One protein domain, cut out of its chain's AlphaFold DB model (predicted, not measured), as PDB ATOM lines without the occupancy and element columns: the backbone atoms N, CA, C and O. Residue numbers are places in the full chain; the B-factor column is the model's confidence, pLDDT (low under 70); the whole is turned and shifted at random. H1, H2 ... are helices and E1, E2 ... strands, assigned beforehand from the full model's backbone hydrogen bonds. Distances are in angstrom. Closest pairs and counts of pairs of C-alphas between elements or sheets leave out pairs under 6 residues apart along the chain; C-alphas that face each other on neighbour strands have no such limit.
ATOM      1  N   VAL A 650     -25.345  22.756  11.312       95.19
ATOM      2  CA  VAL A 650     -23.963  22.347  11.625       95.19
ATOM      3  C   VAL A 650     -23.933  21.413  12.841       95.19
ATOM      4  O   VAL A 650     -23.204  20.430  12.810       95.19
ATOM      5  N   LYS A 651     -24.753  21.637  13.877       95.69
ATOM      6  CA  LYS A 651     -24.871  20.719  15.029       95.69
ATOM      7  C   LYS A 651     -25.461  19.350  14.644       95.69
ATOM      8  O   LYS A 651     -24.926  18.335  15.085       95.69
ATOM      9  N   GLU A 652     -26.495  19.291  13.795       94.12
ATOM     10  CA  GLU A 652     -27.024  18.026  13.240       94.12
ATOM     11  C   GLU A 652     -25.922  17.292  12.450       94.12
ATOM     12  O   GLU A 652     -25.728  16.093  12.648       94.12
ATOM     13  N   LEU A 653     -25.125  18.011  11.648       95.38
ATOM     14  CA  LEU A 653     -24.028  17.442  10.858       95.38
ATOM     15  C   LEU A 653     -22.820  16.992  11.702       95.38
ATOM     16  O   LEU A 653     -22.264  15.932  11.427       95.38
ATOM     17  N   VAL A 654     -22.442  17.732  12.753       96.88
ATOM     18  CA  VAL A 654     -21.424  17.306  13.737       96.88
ATOM     19  C   VAL A 654     -21.857  15.999  14.399       96.88
ATOM     20  O   VAL A 654     -21.086  15.044  14.415       96.88
ATOM     21  N   ASN A 655     -23.106  15.909  14.863       96.12
ATOM     22  CA  ASN A 655     -23.642  14.675  15.443       96.12
ATOM     23  C   ASN A 655     -23.671  13.521  14.420       96.12
ATOM     24  O   ASN A 655     -23.384  12.379  14.773       96.12
ATOM     25  N   LEU A 656     -23.956  13.805  13.144       95.38
ATOM     26  CA  LEU A 656     -23.910  12.818  12.060       95.38
ATOM     27  C   LEU A 656     -22.478  12.294  11.831       95.38
ATOM     28  O   LEU A 656     -22.279  11.082  11.734       95.38
ATOM     29  N   ILE A 657     -21.474  13.179  11.808       96.56
ATOM     30  CA  ILE A 657     -20.051  12.809  11.718       96.56
ATOM     31  C   ILE A 657     -19.649  11.946  12.920       96.56
ATOM     32  O   ILE A 657     -19.108  10.858  12.728       96.56
ATOM     33  N   LEU A 658     -19.969  12.378  14.145       96.50
ATOM     34  CA  LEU A 658     -19.672  11.634  15.374       96.50
ATOM     35  C   LEU A 658     -20.287  10.229  15.344       96.50
ATOM     36  O   LEU A 658     -19.574   9.245  15.531       96.50
ATOM     37  N   ASN A 659     -21.574  10.111  15.019       95.25
ATOM     38  CA  ASN A 659     -22.257   8.818  14.933       95.25
ATOM     39  C   ASN A 659     -21.682   7.935  13.811       95.25
ATOM     40  O   ASN A 659     -21.595   6.716  13.966       95.25
ATOM     41  N   THR A 660     -21.237   8.530  12.699       95.12
ATOM     42  CA  THR A 660     -20.569   7.807  11.602       95.12
ATOM     43  C   THR A 660     -19.219   7.245  12.052       95.12
ATOM     44  O   THR A 660     -18.944   6.068  11.815       95.12
ATOM     45  N   LEU A 661     -18.413   8.032  12.773       96.12
ATOM     46  CA  LEU A 661     -17.129   7.596  13.336       96.12
ATOM     47  C   LEU A 661     -17.309   6.511  14.410       96.12
ATOM     48  O   LEU A 661     -16.668   5.463  14.325       96.12
ATOM     49  N   LYS A 662     -18.227   6.703  15.371       95.62
ATOM     50  CA  LYS A 662     -18.536   5.707  16.418       95.62
ATOM     51  C   LYS A 662     -19.055   4.393  15.827       95.62
ATOM     52  O   LYS A 662     -18.657   3.319  16.280       95.62
ATOM     53  N   SER A 663     -19.901   4.463  14.797       93.44
ATOM     54  CA  SER A 663     -20.430   3.294  14.080       93.44
ATOM     55  C   SER A 663     -19.356   2.587  13.242       93.44
ATOM     56  O   SER A 663     -19.295   1.357  13.239       93.44
ATOM     57  N   HIS A 664     -18.454   3.332  12.588       95.12
ATOM     58  CA  HIS A 664     -17.314   2.755  11.870       95.12
ATOM     59  C   HIS A 664     -16.364   2.022  12.816       95.12
ATOM     60  O   HIS A 664     -16.072   0.843  12.604       95.12
ATOM     61  N   ARG A 665     -15.952   2.678  13.908       94.12
ATOM     62  CA  ARG A 665     -15.124   2.065  14.947       94.12
ATOM     63  C   ARG A 665     -15.799   0.817  15.525       94.12
ATOM     64  O   ARG A 665     -15.193  -0.250  15.535       94.12
ATOM     65  N   GLY A 666     -17.085   0.900  15.877       92.75
ATOM     66  CA  GLY A 666     -17.875  -0.246  16.344       92.75
ATOM     67  C   GLY A 666     -18.068  -1.361  15.301       92.75
ATOM     68  O   GLY A 666     -18.321  -2.513  15.664       92.75
ATOM     69  N   ALA A 667     -17.932  -1.077  14.004       92.50
ATOM     70  CA  ALA A 667     -17.892  -2.094  12.955       92.50
ATOM     71  C   ALA A 667     -16.508  -2.766  12.866       92.50
ATOM     72  O   ALA A 667     -16.443  -3.998  12.851       92.50
ATOM     73  N   LYS A 668     -15.419  -1.984  12.880       93.50
ATOM     74  CA  LYS A 668     -14.028  -2.476  12.860       93.50
ATOM     75  C   LYS A 668     -13.694  -3.309  14.103       93.50
ATOM     76  O   LYS A 668     -13.158  -4.408  13.978       93.50
ATOM     77  N   GLU A 669     -14.080  -2.851  15.292       90.50
ATOM     78  CA  GLU A 669     -13.913  -3.605  16.540       90.50
ATOM     79  C   GLU A 669     -14.758  -4.884  16.555       90.50
ATOM     80  O   GLU A 669     -14.263  -5.934  16.952       90.50
ATOM     81  N   CYS A 670     -15.989  -4.858  16.028       91.50
ATOM     82  CA  CYS A 670     -16.786  -6.077  15.866       91.50
ATOM     83  C   CYS A 670     -16.115  -7.088  14.922       91.50
ATOM     84  O   CYS A 670     -16.084  -8.281  15.228       91.50
ATOM     85  N   GLU A 671     -15.545  -6.639  13.800       92.12
ATOM     86  CA  GLU A 671     -14.791  -7.511  12.896       92.12
ATOM     87  C   GLU A 671     -13.523  -8.066  13.565       92.12
ATOM     88  O   GLU A 671     -13.255  -9.267  13.459       92.12
ATOM     89  N   ARG A 672     -12.796  -7.246  14.336       89.50
ATOM     90  CA  ARG A 672     -11.637  -7.673  15.140       89.50
ATOM     91  C   ARG A 672     -12.037  -8.721  16.186       89.50
ATOM     92  O   ARG A 672     -11.395  -9.770  16.233       89.50
ATOM     93  N   SER A 673     -13.130  -8.519  16.924       87.88
ATOM     94  CA  SER A 673     -13.660  -9.481  17.905       87.88
ATOM     95  C   SER A 673     -14.183 -10.771  17.259       87.88
ATOM     96  O   SER A 673     -13.958 -11.861  17.778       87.88
ATOM     97  N   ILE A 674     -14.821 -10.711  16.084       88.88
ATOM     98  CA  ILE A 674     -15.188 -11.921  15.325       88.88
ATOM     99  C   ILE A 674     -13.923 -12.637  14.812       88.88
ATOM    100  O   ILE A 674     -13.868 -13.868  14.798       88.88
ATOM    101  N   SER A 675     -12.875 -11.900  14.436       90.50
ATOM    102  CA  SER A 675     -11.577 -12.447  14.019       90.50
ATOM    103  C   SER A 675     -10.821 -13.122  15.174       90.50
ATOM    104  O   SER A 675     -10.250 -14.198  14.979       90.50
ATOM    105  N   THR A 676     -10.845 -12.579  16.398       87.75
ATOM    106  CA  THR A 676     -10.270 -13.250  17.580       87.75
ATOM    107  C   THR A 676     -11.092 -14.475  17.984       87.75
ATOM    108  O   THR A 676     -10.528 -15.563  18.109       87.75
ATOM    109  N   LEU A 677     -12.422 -14.362  18.074       86.69
ATOM    110  CA  LEU A 677     -13.301 -15.478  18.447       86.69
ATOM    111  C   LEU A 677     -13.237 -16.624  17.416       86.69
ATOM    112  O   LEU A 677     -13.163 -17.793  17.789       86.69
ATOM    113  N   THR A 678     -13.160 -16.326  16.112       88.94
ATOM    114  CA  THR A 678     -12.929 -17.362  15.081       88.94
ATOM    115  C   THR A 678     -11.543 -18.007  15.184       88.94
ATOM    116  O   THR A 678     -11.439 -19.217  14.975       88.94
ATOM    117  N   LYS A 679     -10.483 -17.266  15.547       91.06
ATOM    118  CA  LYS A 679      -9.151 -17.847  15.820       91.06
ATOM    119  C   LYS A 679      -9.183 -18.791  17.031       91.06
ATOM    120  O   LYS A 679      -8.655 -19.897  16.917       91.06
ATOM    121  N   ILE A 680      -9.846 -18.403  18.126       87.88
ATOM    122  CA  ILE A 680     -10.037 -19.231  19.334       87.88
ATOM    123  C   ILE A 680     -10.869 -20.482  19.008       87.88
ATOM    124  O   ILE A 680     -10.472 -21.599  19.325       87.88
ATOM    125  N   MET A 681     -11.972 -20.344  18.271       85.56
ATOM    126  CA  MET A 681     -12.748 -21.488  17.772       85.56
ATOM    127  C   MET A 681     -11.893 -22.454  16.940       85.56
ATOM    128  O   MET A 681     -11.989 -23.670  17.097       85.56
ATOM    129  N   ILE A 682     -11.022 -21.934  16.070       89.31
ATOM    130  CA  ILE A 682     -10.130 -22.755  15.243       89.31
ATOM    131  C   ILE A 682      -9.033 -23.433  16.082       89.31
ATOM    132  O   ILE A 682      -8.656 -24.558  15.749       89.31
ATOM    133  N   SER A 683      -8.521 -22.821  17.158       90.06
ATOM    134  CA  SER A 683      -7.576 -23.496  18.064       90.06
ATOM    135  C   SER A 683      -8.265 -24.569  18.915       90.06
ATOM    136  O   SER A 683      -7.734 -25.677  18.999       90.06
ATOM    137  N   LYS A 684      -9.478 -24.315  19.431       89.31
ATOM    138  CA  LYS A 684     -10.298 -25.333  20.115       89.31
ATOM    139  C   LYS A 684     -10.585 -26.530  19.205       89.31
ATOM    140  O   LYS A 684     -10.293 -27.659  19.581       89.31
ATOM    141  N   ILE A 685     -11.050 -26.305  17.971       87.31
ATOM    142  CA  ILE A 685     -11.299 -27.376  16.984       87.31
ATOM    143  C   ILE A 685     -10.026 -28.189  16.676       87.31
ATOM    144  O   ILE A 685     -10.098 -29.408  16.513       87.31
ATOM    145  N   LYS A 686      -8.851 -27.546  16.628       91.25
ATOM    146  CA  LYS A 686      -7.559 -28.214  16.389       91.25
ATOM    147  C   LYS A 686      -7.067 -29.092  17.542       91.25
ATOM    148  O   LYS A 686      -6.211 -29.934  17.290       91.25
ATOM    149  N   SER A 687      -7.562 -28.933  18.774       91.56
ATOM    150  CA  SER A 687      -7.130 -29.795  19.888       91.56
ATOM    151  C   SER A 687      -7.757 -31.194  19.847       91.56
ATOM    152  O   SER A 687      -7.397 -32.048  20.653       91.56
ATOM    153  N   HIS A 688      -8.690 -31.438  18.914       84.62
ATOM    154  CA  HIS A 688      -9.409 -32.700  18.687       84.62
ATOM    155  C   HIS A 688     -10.234 -33.243  19.873       84.62
ATOM    156  O   HIS A 688     -10.963 -34.221  19.705       84.62
ATOM    157  N   ASN A 689     -10.190 -32.608  21.046       89.69
ATOM    158  CA  ASN A 689     -10.923 -33.045  22.227       89.69
ATOM    159  C   ASN A 689     -12.340 -32.441  22.265       89.69
ATOM    160  O   ASN A 689     -12.515 -31.259  22.560       89.69
ATOM    161  N   LEU A 690     -13.358 -33.270  22.018       82.44
ATOM    162  CA  LEU A 690     -14.768 -32.858  21.970       82.44
ATOM    163  C   LEU A 690     -15.256 -32.134  23.240       82.44
ATOM    164  O   LEU A 690     -16.048 -31.203  23.120       82.44
ATOM    165  N   SER A 691     -14.769 -32.491  24.435       85.69
ATOM    166  CA  SER A 691     -15.172 -31.798  25.673       85.69
ATOM    167  C   SER A 691     -14.572 -30.393  25.805       85.69
ATOM    168  O   SER A 691     -15.155 -29.546  26.475       85.69
ATOM    169  N   TYR A 692     -13.449 -30.125  25.136       85.62
ATOM    170  CA  TYR A 692     -12.821 -28.803  25.068       85.62
ATOM    171  C   TYR A 692     -13.339 -27.968  23.885       85.62
ATOM    172  O   TYR A 692     -13.390 -26.746  23.968       85.62
ATOM    173  N   ILE A 693     -13.775 -28.611  22.798       82.12
ATOM    174  CA  ILE A 693     -14.448 -27.938  21.672       82.12
ATOM    175  C   ILE A 693     -15.807 -27.368  22.106       82.12
ATOM    176  O   ILE A 693     -16.197 -26.304  21.633       82.12
ATOM    177  N   PHE A 694     -16.506 -28.056  23.013       80.88
ATOM    178  CA  PHE A 694     -17.815 -27.649  23.536       80.88
ATOM    179  C   PHE A 694     -17.775 -27.115  24.978       80.88
ATOM    180  O   PHE A 694     -18.828 -26.986  25.603       80.88
ATOM    181  N   SER A 695     -16.595 -26.796  25.521       84.56
ATOM    182  CA  SER A 695     -16.532 -26.069  26.791       84.56
ATOM    183  C   SER A 695     -17.014 -24.627  26.581       84.56
ATOM    184  O   SER A 695     -16.643 -24.000  25.579       84.56
ATOM    185  N   PRO A 696     -17.829 -24.068  27.497       80.25
ATOM    186  CA  PRO A 696     -18.136 -22.647  27.447       80.25
ATOM    187  C   PRO A 696     -16.820 -21.856  27.545       80.25
ATOM    188  O   PRO A 696     -15.922 -22.265  28.291       80.25
ATOM    189  N   PRO A 697     -16.667 -20.756  26.791       78.81
ATOM    190  CA  PRO A 697     -15.477 -19.935  26.865       78.81
ATOM    191  C   PRO A 697     -15.264 -19.406  28.281       78.81
ATOM    192  O   PRO A 697     -16.215 -19.001  28.957       78.81
ATOM    193  N   THR A 698     -14.013 -19.461  28.739       87.88
ATOM    194  CA  THR A 698     -13.630 -19.010  30.083       87.88
ATOM    195  C   THR A 698     -13.815 -17.503  30.209       87.88
ATOM    196  O   THR A 698     -13.826 -16.794  29.207       87.88
ATOM    197  N   PHE A 699     -13.919 -16.979  31.433       85.06
ATOM    198  CA  PHE A 699     -14.023 -15.530  31.658       85.06
ATOM    199  C   PHE A 699     -12.901 -14.745  30.945       85.06
ATOM    200  O   PHE A 699     -13.171 -13.769  30.258       85.06
ATOM    201  N   THR A 700     -11.679 -15.279  30.957       83.31
ATOM    202  CA  THR A 700     -10.530 -14.750  30.205       83.31
ATOM    203  C   THR A 700     -10.692 -14.786  28.678       83.31
ATOM    204  O   THR A 700     -10.157 -13.930  27.983       83.31
ATOM    205  N   GLU A 701     -11.440 -15.742  28.119       82.06
ATOM    206  CA  GLU A 701     -11.801 -15.740  26.693       82.06
ATOM    207  C   GLU A 701     -12.913 -14.718  26.390       82.06
ATOM    208  O   GLU A 701     -12.971 -14.228  25.267       82.06
ATOM    209  N   TRP A 702     -13.752 -14.344  27.368       78.94
ATOM    210  CA  TRP A 702     -14.723 -13.245  27.240       78.94
ATOM    211  C   TRP A 702     -14.069 -11.859  27.317       78.94
ATOM    212  O   TRP A 702     -14.431 -10.983  26.530       78.94
ATOM    213  N   GLU A 703     -13.072 -11.665  28.183       81.69
ATOM    214  CA  GLU A 703     -12.263 -10.433  28.233       81.69
ATOM    215  C   GLU A 703     -11.513 -10.183  26.907       81.69
ATOM    216  O   GLU A 703     -11.358  -9.044  26.479       81.69
ATOM    217  N   LEU A 704     -11.142 -11.242  26.176       73.88
ATOM    218  CA  LEU A 704     -10.578 -11.152  24.818       73.88
ATOM    219  C   LEU A 704     -11.610 -10.836  23.709       73.88
ATOM    220  O   LEU A 704     -11.232 -10.685  22.542       73.88
ATOM    221  N   ILE A 705     -12.905 -10.764  24.042       68.62
ATOM    222  CA  ILE A 705     -14.011 -10.450  23.116       68.62
ATOM    223  C   ILE A 705     -14.610  -9.065  23.406       68.62
ATOM    224  O   ILE A 705     -15.062  -8.399  22.469       68.62
ATOM    225  N   ILE A 706     -14.586  -8.629  24.671       69.56
ATOM    226  CA  ILE A 706     -14.921  -7.270  25.117       69.56
ATOM    227  C   ILE A 706     -13.602  -6.540  25.420       69.56
ATOM    228  O   ILE A 706     -13.155  -6.547  26.567       69.56
ATOM    229  N   PRO A 707     -12.934  -5.944  24.414       58.31
ATOM    230  CA  PRO A 707     -11.663  -5.280  24.640       58.31
ATOM    231  C   PRO A 707     -11.852  -4.042  25.526       58.31
ATOM    232  O   PRO A 707     -12.249  -2.981  25.048       58.31
ATOM    233  N   ASN A 708     -11.443  -4.143  26.793       62.06
ATOM    234  CA  ASN A 708     -11.073  -2.993  27.630       62.06
ATOM    235  C   ASN A 708      -9.740  -2.388  27.138       62.06
ATOM    236  O   ASN A 708      -8.811  -2.167  27.911       62.06
ATOM    237  N   TYR A 709      -9.622  -2.188  25.825       65.88
ATOM    238  CA  TYR A 709      -8.441  -1.640  25.188       65.88
ATOM    239  C   TYR A 709      -8.522  -0.117  25.254       65.88
ATOM    240  O   TYR A 709      -9.217   0.527  24.463       65.88
ATOM    241  N   THR A 710      -7.817   0.452  26.228       71.31
ATOM    242  CA  THR A 710      -7.414   1.856  26.189       71.31
ATOM    243  C   THR A 710      -6.660   2.087  24.886       71.31
ATOM    244  O   THR A 710      -5.660   1.422  24.633       71.31
ATOM    245  N   PHE A 711      -7.170   2.988  24.045       75.06
ATOM    246  CA  PHE A 711      -6.555   3.320  22.763       75.06
ATOM    247  C   PHE A 711      -5.257   4.097  23.018       75.06
ATOM    248  O   PHE A 711      -5.278   5.315  23.184       75.06
ATOM    249  N   GLU A 712      -4.147   3.368  23.120       76.56
ATOM    250  CA  GLU A 712      -2.799   3.932  23.116       76.56
ATOM    251  C   GLU A 712      -2.540   4.462  21.700       76.56
ATOM    252  O   GLU A 712      -2.659   3.732  20.716       76.56
ATOM    253  N   SER A 713      -2.326   5.772  21.590       69.69
ATOM    254  CA  SER A 713      -2.684   6.554  20.400       69.69
ATOM    255  C   SER A 713      -1.705   6.482  19.230       69.69
ATOM    256  O   SER A 713      -1.939   7.140  18.222       69.69
ATOM    257  N   ASP A 714      -0.621   5.720  19.359       85.25
ATOM    258  CA  ASP A 714       0.626   6.006  18.639       85.25
ATOM    259  C   ASP A 714       0.998   4.919  17.602       85.25
ATOM    260  O   ASP A 714       2.033   5.009  16.946       85.25
ATOM    261  N   ASP A 715       0.155   3.892  17.435       91.50
ATOM    262  CA  ASP A 715       0.305   2.822  16.434       91.50
ATOM    263  C   ASP A 715      -0.398   3.214  15.107       91.50
ATOM    264  O   ASP A 715      -1.635   3.288  15.072       91.50
ATOM    265  N   PRO A 716       0.337   3.462  14.000       91.25
ATOM    266  CA  PRO A 716      -0.252   3.897  12.732       91.25
ATOM    267  C   PRO A 716      -1.138   2.827  12.075       91.25
ATOM    268  O   PRO A 716      -2.201   3.173  11.553       91.25
ATOM    269  N   ASP A 717      -0.786   1.537  12.175       91.12
ATOM    270  CA  ASP A 717      -1.617   0.426  11.681       91.12
ATOM    271  C   ASP A 717      -2.955   0.386  12.444       91.12
ATOM    272  O   ASP A 717      -4.021   0.051  11.902       91.12
ATOM    273  N   LEU A 718      -2.933   0.739  13.734       90.44
ATOM    274  CA  LEU A 718      -4.140   0.844  14.545       90.44
ATOM    275  C   LEU A 718      -4.996   2.055  14.144       90.44
ATOM    276  O   LEU A 718      -6.214   1.908  14.007       90.44
ATOM    277  N   ILE A 719      -4.380   3.220  13.917       92.94
ATOM    278  CA  ILE A 719      -5.067   4.433  13.450       92.94
ATOM    279  C   ILE A 719      -5.748   4.178  12.097       92.94
ATOM    280  O   ILE A 719      -6.943   4.452  11.975       92.94
ATOM    281  N   GLU A 720      -5.052   3.603  11.110       92.62
ATOM    282  CA  GLU A 720      -5.631   3.289   9.792       92.62
ATOM    283  C   GLU A 720      -6.743   2.226   9.906       92.62
ATOM    284  O   GLU A 720      -7.822   2.338   9.311       92.62
ATOM    285  N   SER A 721      -6.530   1.185  10.720       92.06
ATOM    286  CA  SER A 721      -7.502   0.094  10.841       92.06
ATOM    287  C   SER A 721      -8.788   0.482  11.579       92.06
ATOM    288  O   SER A 721      -9.838  -0.095  11.275       92.06
ATOM    289  N   VAL A 722      -8.752   1.454  12.498       93.31
ATOM    290  CA  VAL A 722      -9.902   1.881  13.321       93.31
ATOM    291  C   VAL A 722     -10.530   3.195  12.839       93.31
ATOM    292  O   VAL A 722     -11.760   3.327  12.834       93.31
ATOM    293  N   GLY A 723      -9.700   4.159  12.440       94.31
ATOM    294  CA  GLY A 723     -10.107   5.485  11.991       94.31
ATOM    295  C   GLY A 723     -10.745   5.503  10.604       94.31
ATOM    296  O   GLY A 723     -10.931   4.477   9.952       94.31
ATOM    297  N   MET A 724     -11.108   6.700  10.155       96.31
ATOM    298  CA  MET A 724     -11.653   6.949   8.821       96.31
ATOM    299  C   MET A 724     -10.973   8.179   8.210       96.31
ATOM    300  O   MET A 724     -10.815   9.190   8.901       96.31
ATOM    301  N   SER A 725     -10.579   8.110   6.934       96.00
ATOM    302  CA  SER A 725     -10.005   9.265   6.234       96.00
ATOM    303  C   SER A 725     -11.053  10.374   6.088       96.00
ATOM    304  O   SER A 725     -12.245  10.097   5.935       96.00
ATOM    305  N   ILE A 726     -10.640  11.643   6.072       95.31
ATOM    306  CA  ILE A 726     -11.561  12.778   5.867       95.31
ATOM    307  C   ILE A 726     -12.427  12.653   4.596       95.31
ATOM    308  O   ILE A 726     -13.570  13.116   4.573       95.31
ATOM    309  N   ASN A 727     -11.919  11.991   3.555       94.50
ATOM    310  CA  ASN A 727     -12.629  11.792   2.291       94.50
ATOM    311  C   ASN A 727     -13.708  10.704   2.409       94.50
ATOM    312  O   ASN A 727     -14.800  10.852   1.855       94.50
ATOM    313  N   ASP A 728     -13.437   9.650   3.181       95.81
ATOM    314  CA  ASP A 728     -14.422   8.621   3.519       95.81
ATOM    315  C   ASP A 728     -15.479   9.165   4.492       95.81
ATOM    316  O   ASP A 728     -16.662   8.885   4.306       95.81
ATOM    317  N   VAL A 729     -15.093  10.011   5.462       96.62
ATOM    318  CA  VAL A 729     -16.045  10.709   6.348       96.62
ATOM    319  C   VAL A 729     -16.975  11.602   5.526       96.62
ATOM    320  O   VAL A 729     -18.188  11.506   5.696       96.62
ATOM    321  N   ASN A 730     -16.444  12.423   4.606       95.75
ATOM    322  CA  ASN A 730     -17.266  13.220   3.686       95.75
ATOM    323  C   ASN A 730     -18.226  12.301   2.914       95.75
ATOM    324  O   ASN A 730     -19.439  12.450   3.033       95.75
ATOM    325  N   SER A 731     -17.702  11.285   2.224       94.56
ATOM    326  CA  SER A 731     -18.491  10.380   1.375       94.56
ATOM    327  C   SER A 731     -19.598   9.635   2.136       94.56
ATOM    328  O   SER A 731     -20.726   9.530   1.649       94.56
ATOM    329  N   ALA A 732     -19.306   9.136   3.341       94.12
ATOM    330  CA  ALA A 732     -20.268   8.425   4.180       94.12
ATOM    331  C   ALA A 732     -21.354   9.362   4.730       94.12
ATOM    332  O   ALA A 732     -22.542   9.044   4.654       94.12
ATOM    333  N   VAL A 733     -20.964  10.536   5.234       95.44
ATOM    334  CA  VAL A 733     -21.884  11.532   5.804       95.44
ATOM    335  C   VAL A 733     -22.750  12.162   4.704       95.44
ATOM    336  O   VAL A 733     -23.957  12.298   4.893       95.44
ATOM    337  N   LYS A 734     -22.193  12.439   3.518       93.50
ATOM    338  CA  LYS A 734     -22.901  12.928   2.317       93.50
ATOM    339  C   LYS A 734     -23.922  11.921   1.776       93.50
ATOM    340  O   LYS A 734     -24.967  12.313   1.268       93.50
ATOM    341  N   GLY A 735     -23.682  10.621   1.962       87.56
ATOM    342  CA  GLY A 735     -24.658   9.564   1.663       87.56
ATOM    343  C   GLY A 735     -25.879   9.520   2.600       87.56
ATOM    344  O   GLY A 735     -26.862   8.846   2.281       87.56
ATOM    345  N   ILE A 736     -25.828  10.219   3.741       89.12
ATOM    346  CA  ILE A 736     -26.883  10.261   4.773       89.12
ATOM    347  C   ILE A 736     -27.522  11.662   4.851       89.12
ATOM    348  O   ILE A 736     -28.726  11.790   5.080       89.12
ATOM    349  N   ALA A 737     -26.731  12.717   4.646       88.75
ATOM    350  CA  ALA A 737     -27.156  14.109   4.667       88.75
ATOM    351  C   ALA A 737     -27.832  14.505   3.341       88.75
ATOM    352  O   ALA A 737     -27.171  14.819   2.354       88.75
ATOM    353  N   PHE A 738     -29.165  14.534   3.326       81.38
ATOM    354  CA  PHE A 738     -29.958  14.959   2.165       81.38
ATOM    355  C   PHE A 738     -29.879  16.481   1.949       81.38
ATOM    356  O   PHE A 738     -30.761  17.230   2.365       81.38
ATOM    357  N   MET A 739     -28.807  16.940   1.305       85.00
ATOM    358  CA  MET A 739     -28.559  18.346   0.981       85.00
ATOM    359  C   MET A 739     -27.740  18.493  -0.316       85.00
ATOM    360  O   MET A 739     -26.964  17.593  -0.626       85.00
ATOM    361  N   PRO A 740     -27.873  19.612  -1.061       84.88
ATOM    362  CA  PRO A 740     -27.055  19.867  -2.244       84.88
ATOM    363  C   PRO A 740     -25.571  20.006  -1.893       84.88
ATOM    364  O   PRO A 740     -25.232  20.663  -0.905       84.88
ATOM    365  N   ASP A 741     -24.706  19.446  -2.738       87.88
ATOM    366  CA  ASP A 741     -23.249  19.364  -2.575       87.88
ATOM    367  C   ASP A 741     -22.591  20.665  -2.088       87.88
ATOM    368  O   ASP A 741     -21.830  20.647  -1.126       87.88
ATOM    369  N   THR A 742     -22.935  21.809  -2.682       88.31
ATOM    370  CA  THR A 742     -22.327  23.106  -2.340       88.31
ATOM    371  C   THR A 742     -22.653  23.594  -0.925       88.31
ATOM    372  O   THR A 742     -21.816  24.249  -0.306       88.31
ATOM    373  N   GLU A 743     -23.834  23.271  -0.379       89.06
ATOM    374  CA  GLU A 743     -24.128  23.542   1.036       89.06
ATOM    375  C   GLU A 743     -23.581  22.426   1.936       89.06
ATOM    376  O   GLU A 743     -23.156  22.720   3.053       89.06
ATOM    377  N   PHE A 744     -23.527  21.176   1.454       94.38
ATOM    378  CA  PHE A 744     -22.877  20.085   2.182       94.38
ATOM    379  C   PHE A 744     -21.424  20.433   2.498       94.38
ATOM    380  O   PHE A 744     -21.060  20.465   3.669       94.38
ATOM    381  N   ASP A 745     -20.613  20.759   1.491       95.12
ATOM    382  CA  ASP A 745     -19.182  21.008   1.679       95.12
ATOM    383  C   ASP A 745     -18.929  22.245   2.573       95.12
ATOM    384  O   ASP A 745     -18.033  22.234   3.420       95.12
ATOM    385  N   TYR A 746     -19.788  23.272   2.494       95.25
ATOM    386  CA  TYR A 746     -19.756  24.441   3.387       95.25
ATOM    387  C   TYR A 746     -20.086  24.098   4.852       95.25
ATOM    388  O   TYR A 746     -19.357  24.491   5.770       95.25
ATOM    389  N   LEU A 747     -21.180  23.367   5.094       94.94
ATOM    390  CA  LEU A 747     -21.571  22.944   6.443       94.94
ATOM    391  C   LEU A 747     -20.575  21.931   7.017       94.94
ATOM    392  O   LEU A 747     -20.271  21.988   8.206       94.94
ATOM    393  N   PHE A 748     -20.038  21.042   6.181       96.62
ATOM    394  CA  PHE A 748     -19.058  20.025   6.547       96.62
ATOM    395  C   PHE A 748     -17.714  20.651   6.926       96.62
ATOM    396  O   PHE A 748     -17.126  20.244   7.926       96.62
ATOM    397  N   SER A 749     -17.270  21.704   6.225       96.56
ATOM    398  CA  SER A 749     -16.106  22.499   6.643       96.56
ATOM    399  C   SER A 749     -16.317  23.109   8.033       96.56
ATOM    400  O   SER A 749     -15.490  22.919   8.922       96.56
ATOM    401  N   LYS A 750     -17.468  23.753   8.278       97.00
ATOM    402  CA  LYS A 750     -17.797  24.310   9.605       97.00
ATOM    403  C   LYS A 750     -17.903  23.243  10.698       97.00
ATOM    404  O   LYS A 750     -17.472  23.475  11.825       97.00
ATOM    405  N   ALA A 751     -18.461  22.077  10.381       97.06
ATOM    406  CA  ALA A 751     -18.536  20.949  11.305       97.06
ATOM    407  C   ALA A 751     -17.137  20.406  11.643       97.06
ATOM    408  O   ALA A 751     -16.836  20.174  12.812       97.06
ATOM    409  N   LYS A 752     -16.255  20.282  10.642       96.38
ATOM    410  CA  LYS A 752     -14.843  19.912  10.805       96.38
ATOM    411  C   LYS A 752     -14.105  20.867  11.744       96.38
ATOM    412  O   LYS A 752     -13.410  20.386  12.637       96.38
ATOM    413  N   ASP A 753     -14.285  22.177  11.589       96.19
ATOM    414  CA  ASP A 753     -13.638  23.173  12.454       96.19
ATOM    415  C   ASP A 753     -14.138  23.091  13.906       96.19
ATOM    416  O   ASP A 753     -13.340  23.144  14.840       96.19
ATOM    417  N   ILE A 754     -15.444  22.878  14.119       96.69
ATOM    418  CA  ILE A 754     -16.010  22.680  15.465       96.69
ATOM    419  C   ILE A 754     -15.472  21.403  16.123       96.69
ATOM    420  O   ILE A 754     -15.123  21.439  17.301       96.69
ATOM    421  N   ILE A 755     -15.367  20.293  15.384       96.62
ATOM    422  CA  ILE A 755     -14.815  19.040  15.922       96.62
ATOM    423  C   ILE A 755     -13.317  19.205  16.229       96.62
ATOM    424  O   ILE A 755     -12.862  18.752  17.275       96.62
ATOM    425  N   ARG A 756     -12.559  19.914  15.379       95.62
ATOM    426  CA  ARG A 756     -11.122  20.177  15.591       95.62
ATOM    427  C   ARG A 756     -10.857  21.042  16.821       95.62
ATOM    428  O   ARG A 756      -9.889  20.806  17.535       95.62
ATOM    429  N   ASN A 757     -11.721  22.021  17.073       96.25
ATOM    430  CA  ASN A 757     -11.577  22.953  18.187       96.25
ATOM    431  C   ASN A 757     -12.162  22.425  19.512       96.25
ATOM    432  O   ASN A 757     -11.961  23.060  20.546       96.25
ATOM    433  N   ASN A 758     -12.882  21.295  19.516       96.38
ATOM    434  CA  ASN A 758     -13.551  20.774  20.709       96.38
ATOM    435  C   ASN A 758     -13.245  19.291  20.981       96.38
ATOM    436  O   ASN A 758     -14.047  18.398  20.703       96.38
ATOM    437  N   LEU A 759     -12.108  19.055  21.642       93.69
ATOM    438  CA  LEU A 759     -11.654  17.733  22.093       93.69
ATOM    439  C   LEU A 759     -12.666  16.997  22.996       93.69
ATOM    440  O   LEU A 759     -12.639  15.768  23.052       93.69
ATOM    441  N   SER A 760     -13.589  17.704  23.665       95.56
ATOM    442  CA  SER A 760     -14.609  17.063  24.518       95.56
ATOM    443  C   SER A 760     -15.642  16.231  23.741       95.56
ATOM    444  O   SER A 760     -16.374  15.453  24.343       95.56
ATOM    445  N   LEU A 761     -15.678  16.344  22.405       95.81
ATOM    446  CA  LEU A 761     -16.536  15.532  21.534       95.81
ATOM    447  C   LEU A 761     -16.028  14.094  21.322       95.81
ATOM    448  O   LEU A 761     -16.678  13.322  20.619       95.81
ATOM    449  N   GLY A 762     -14.879  13.726  21.902       94.88
ATOM    450  CA  GLY A 762     -14.345  12.368  21.808       94.88
ATOM    451  C   GLY A 762     -13.885  12.010  20.395       94.88
ATOM    452  O   GLY A 762     -14.207  10.934  19.887       94.88
ATOM    453  N   VAL A 763     -13.166  12.927  19.737       95.69
ATOM    454  CA  VAL A 763     -12.527  12.711  18.430       95.69
ATOM    455  C   VAL A 763     -11.077  13.169  18.481       95.69
ATOM    456  O   VAL A 763     -10.786  14.308  18.840       95.69
ATOM    457  N   GLN A 764     -10.179  12.272  18.089       94.94
ATOM    458  CA  GLN A 764      -8.760  12.528  17.887       94.94
ATOM    459  C   GLN A 764      -8.463  12.638  16.385       94.94
ATOM    460  O   GLN A 764      -9.115  12.002  15.551       94.94
ATOM    461  N   PHE A 765      -7.485  13.483  16.062       93.88
ATOM    462  CA  PHE A 765      -7.077  13.826  14.704       93.88
ATOM    463  C   PHE A 765      -5.639  13.371  14.502       93.88
ATOM    464  O   PHE A 765      -4.743  13.877  15.176       93.88
ATOM    465  N   PHE A 766      -5.423  12.467  13.553       94.44
ATOM    466  CA  PHE A 766      -4.098  11.951  13.233       94.44
ATOM    467  C   PHE A 766      -3.710  12.391  11.825       94.44
ATOM    468  O   PHE A 766      -4.417  12.098  10.860       94.44
ATOM    469  N   ASN A 767      -2.598  13.119  11.717       92.88
ATOM    470  CA  ASN A 767      -1.929  13.335  10.441       92.88
ATOM    471  C   ASN A 767      -1.032  12.119  10.211       92.88
ATOM    472  O   ASN A 767       0.052  12.053  10.785       92.88
ATOM    473  N   LEU A 768      -1.505  11.133   9.446       91.19
ATOM    474  CA  LEU A 768      -0.621  10.065   8.994       91.19
ATOM    475  C   LEU A 768       0.182  10.623   7.822       91.19
ATOM    476  O   LEU A 768      -0.276  10.656   6.678       91.19
ATOM    477  N   GLU A 769       1.368  11.130   8.148       83.00
ATOM    478  CA  GLU A 769       2.389  11.471   7.167       83.00
ATOM    479  C   GLU A 769       2.834  10.153   6.540       83.00
ATOM    480  O   GLU A 769       3.508   9.341   7.172       83.00
ATOM    481  N   SER A 770       2.356   9.887   5.324       71.00
ATOM    482  CA  SER A 770       2.753   8.710   4.566       71.00
ATOM    483  C   SER A 770       4.218   8.881   4.186       71.00
ATOM    484  O   SER A 770       4.496   9.520   3.169       71.00
ATOM    485  N   GLU A 771       5.124   8.359   5.020       66.62
ATOM    486  CA  GLU A 771       6.567   8.371   4.779       66.62
ATOM    487  C   GLU A 771       6.804   7.971   3.315       66.62
ATOM    488  O   GLU A 771       6.396   6.871   2.917       66.62
ATOM    489  N   LYS A 795       0.523  13.839  -0.012       72.75
ATOM    490  CA  LYS A 795      -0.927  13.745   0.167       72.75
ATOM    491  C   LYS A 795      -1.254  13.363   1.606       72.75
ATOM    492  O   LYS A 795      -1.766  12.278   1.853       72.75
ATOM    493  N   PHE A 796      -0.982  14.286   2.526       76.75
ATOM    494  CA  PHE A 796      -1.317  14.178   3.947       76.75
ATOM    495  C   PHE A 796      -2.758  13.687   4.155       76.75
ATOM    496  O   PHE A 796      -3.728  14.414   3.910       76.75
ATOM    497  N   GLU A 797      -2.908  12.438   4.597       86.50
ATOM    498  CA  GLU A 797      -4.215  11.849   4.856       86.50
ATOM    499  C   GLU A 797      -4.597  12.061   6.323       86.50
ATOM    500  O   GLU A 797      -4.054  11.453   7.245       86.50
ATOM    501  N   LEU A 798      -5.557  12.960   6.540       91.81
ATOM    502  CA  LEU A 798      -6.078  13.268   7.866       91.81
ATOM    503  C   LEU A 798      -7.102  12.206   8.294       91.81
ATOM    504  O   LEU A 798      -8.217  12.162   7.755       91.81
ATOM    505  N   TYR A 799      -6.736  11.392   9.284       94.69
ATOM    506  CA  TYR A 799      -7.581  10.352   9.872       94.69
ATOM    507  C   TYR A 799      -8.320  10.852  11.116       94.69
ATOM    508  O   TYR A 799      -7.775  11.564  11.963       94.69
ATOM    509  N   TYR A 800      -9.585  10.448  11.217       94.94
ATOM    510  CA  TYR A 800     -10.488  10.755  12.322       94.94
ATOM    511  C   TYR A 800     -10.757   9.474  13.111       94.94
ATOM    512  O   TYR A 800     -11.256   8.492  12.556       94.94
ATOM    513  N   VAL A 801     -10.471   9.492  14.414       93.75
ATOM    514  CA  VAL A 801     -10.732   8.376  15.335       93.75
ATOM    515  C   VAL A 801     -11.633   8.884  16.454       93.75
ATOM    516  O   VAL A 801     -11.284   9.850  17.125       93.75
ATOM    517  N   SER A 802     -12.791   8.253  16.683       94.38
ATOM    518  CA  SER A 802     -13.576   8.550  17.890       94.38
ATOM    519  C   SER A 802     -13.068   7.731  19.076       94.38
ATOM    520  O   SER A 802     -12.734   6.554  18.924       94.38
ATOM    521  N   THR A 803     -13.019   8.344  20.262       91.31
ATOM    522  CA  THR A 803     -12.689   7.674  21.534       91.31
ATOM    523  C   THR A 803     -13.739   6.640  21.920       91.31
ATOM    524  O   THR A 803     -13.408   5.627  22.538       91.31
ATOM    525  N   ASP A 804     -14.979   6.876  21.499       92.12
ATOM    526  CA  ASP A 804     -16.135   6.036  21.762       92.12
ATOM    527  C   ASP A 804     -16.408   5.114  20.570       92.12
ATOM    528  O   ASP A 804     -16.030   5.392  19.428       92.12
ATOM    529  N   TYR A 805     -17.157   4.043  20.813       91.81
ATOM    530  CA  TYR A 805     -17.634   3.152  19.765       91.81
ATOM    531  C   TYR A 805     -19.103   2.796  19.973       91.81
ATOM    532  O   TYR A 805     -19.566   2.573  21.090       91.81
ATOM    533  N   GLU A 806     -19.843   2.688  18.874       91.81
ATOM    534  CA  GLU A 806     -21.218   2.205  18.884       91.81
ATOM    535  C   GLU A 806     -21.310   0.923  18.065       91.81
ATOM    536  O   GLU A 806     -21.365   0.927  16.834       91.81
ATOM    537  N   LEU A 807     -21.337  -0.214  18.766       89.19
ATOM    538  CA  LEU A 807     -21.620  -1.512  18.159       89.19
ATOM    539  C   LEU A 807     -22.990  -1.460  17.473       89.19
ATOM    540  O   LEU A 807     -24.023  -1.490  18.151       89.19
ATOM    541  N   SER A 808     -22.989  -1.412  16.138       88.31
ATOM    542  CA  SER A 808     -24.211  -1.387  15.327       88.31
ATOM    543  C   SER A 808     -25.144  -2.558  15.668       88.31
ATOM    544  O   SER A 808     -24.696  -3.627  16.088       88.31
TER     545      SER A 808
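AT A GLANCE: This is residues 650 to 771 and 795 to 808 of the 1002 residues of an uncharacterized protein of Smittium mucronatum (UniProt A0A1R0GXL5). One long helix, H1, makes the long axis, and a loose head of three shorter helices, H4, H5 and H6, with a two-stranded ribbon, E1 and E2, packs on the half of it that comes first. Past the far end of H1 the backbone turns round, residues 686 to 691 sticking out, and comes back through H2, H3 and a long loop, residues 704 to 715, to the head. The printed part has 136 residues, with six named helices followed by two named strands, E1 and E2, an antiparallel sheet; the class is mostly helix. The whole is loose, with a radius of gyration of the C-alphas of 18.9 A, and elongated, spanning 62 by 35 by 26 A.

IN THESE COORDINATES: Find C-alpha 650 at (-23.963, 22.347, 11.625); from there H1 runs through residues 650 to 686, 53.4 A, to C-alpha 686 at (-7.559, -28.214, 16.389). Next come H2, residues 690 to 693, and H3, residues 699 to 703. H4 is residues 716 to 722, H5 residues 726 to 734, and H6 residues 741 to 757, 24.1 A long. Strand E1, residues 763 to 768, is 15.4 A long; E2, residues 797 to 802, is 16.4 A long and ends at C-alpha 802, (-13.576, 8.550, 17.890).

HOW THE PARTS SIT: Begin with H1, the hub, which touches four helices. Its residues 650 to 654 touch H6, about perpendicular at 75 degrees, closest at the C-alphas of Val 654 and Ala 751, 5.2 A. Its residues 656 to 661 touch H5, only just about perpendicular at 72 degrees, closest at the C-alphas of Ile 657 and Val 733, 6.3 A. Its residues 664 to 669 touch H4, about perpendicular at 79 degrees, closest at the C-alphas of Arg 665 and Val 722, 5.5 A. Its residues 681 to 685 touch H2, closest at the C-alphas of Lys 684 and Ile 693, 5.1 A. H3 touches no helix; it is only just apart from H1, 8.3 A at the closest. Look across antiparallel E1 and E2 for N 764 and O 801, 2.8 A, and N 799 and O 766, 2.9 A. The closest C-alphas of H1 and E2, Leu 661 and Ser 802, are 5.9 A apart. In H1, H3, H4 and H5 every O i to N i+4 pair is within hydrogen-bond range, in H6 12 of 13; H2 is too short for one.

THE WHOLE: The C-alphas farthest apart, Asn 689 and Thr 742, are 62.3 A apart. Residues 772 to 794 are not printed; C-alphas 771 and 795 are 10.3 A apart across the cut. The link from H3 to H4 is long. Look for pLDDT under 70 at residues 705 to 709, 713 and 771.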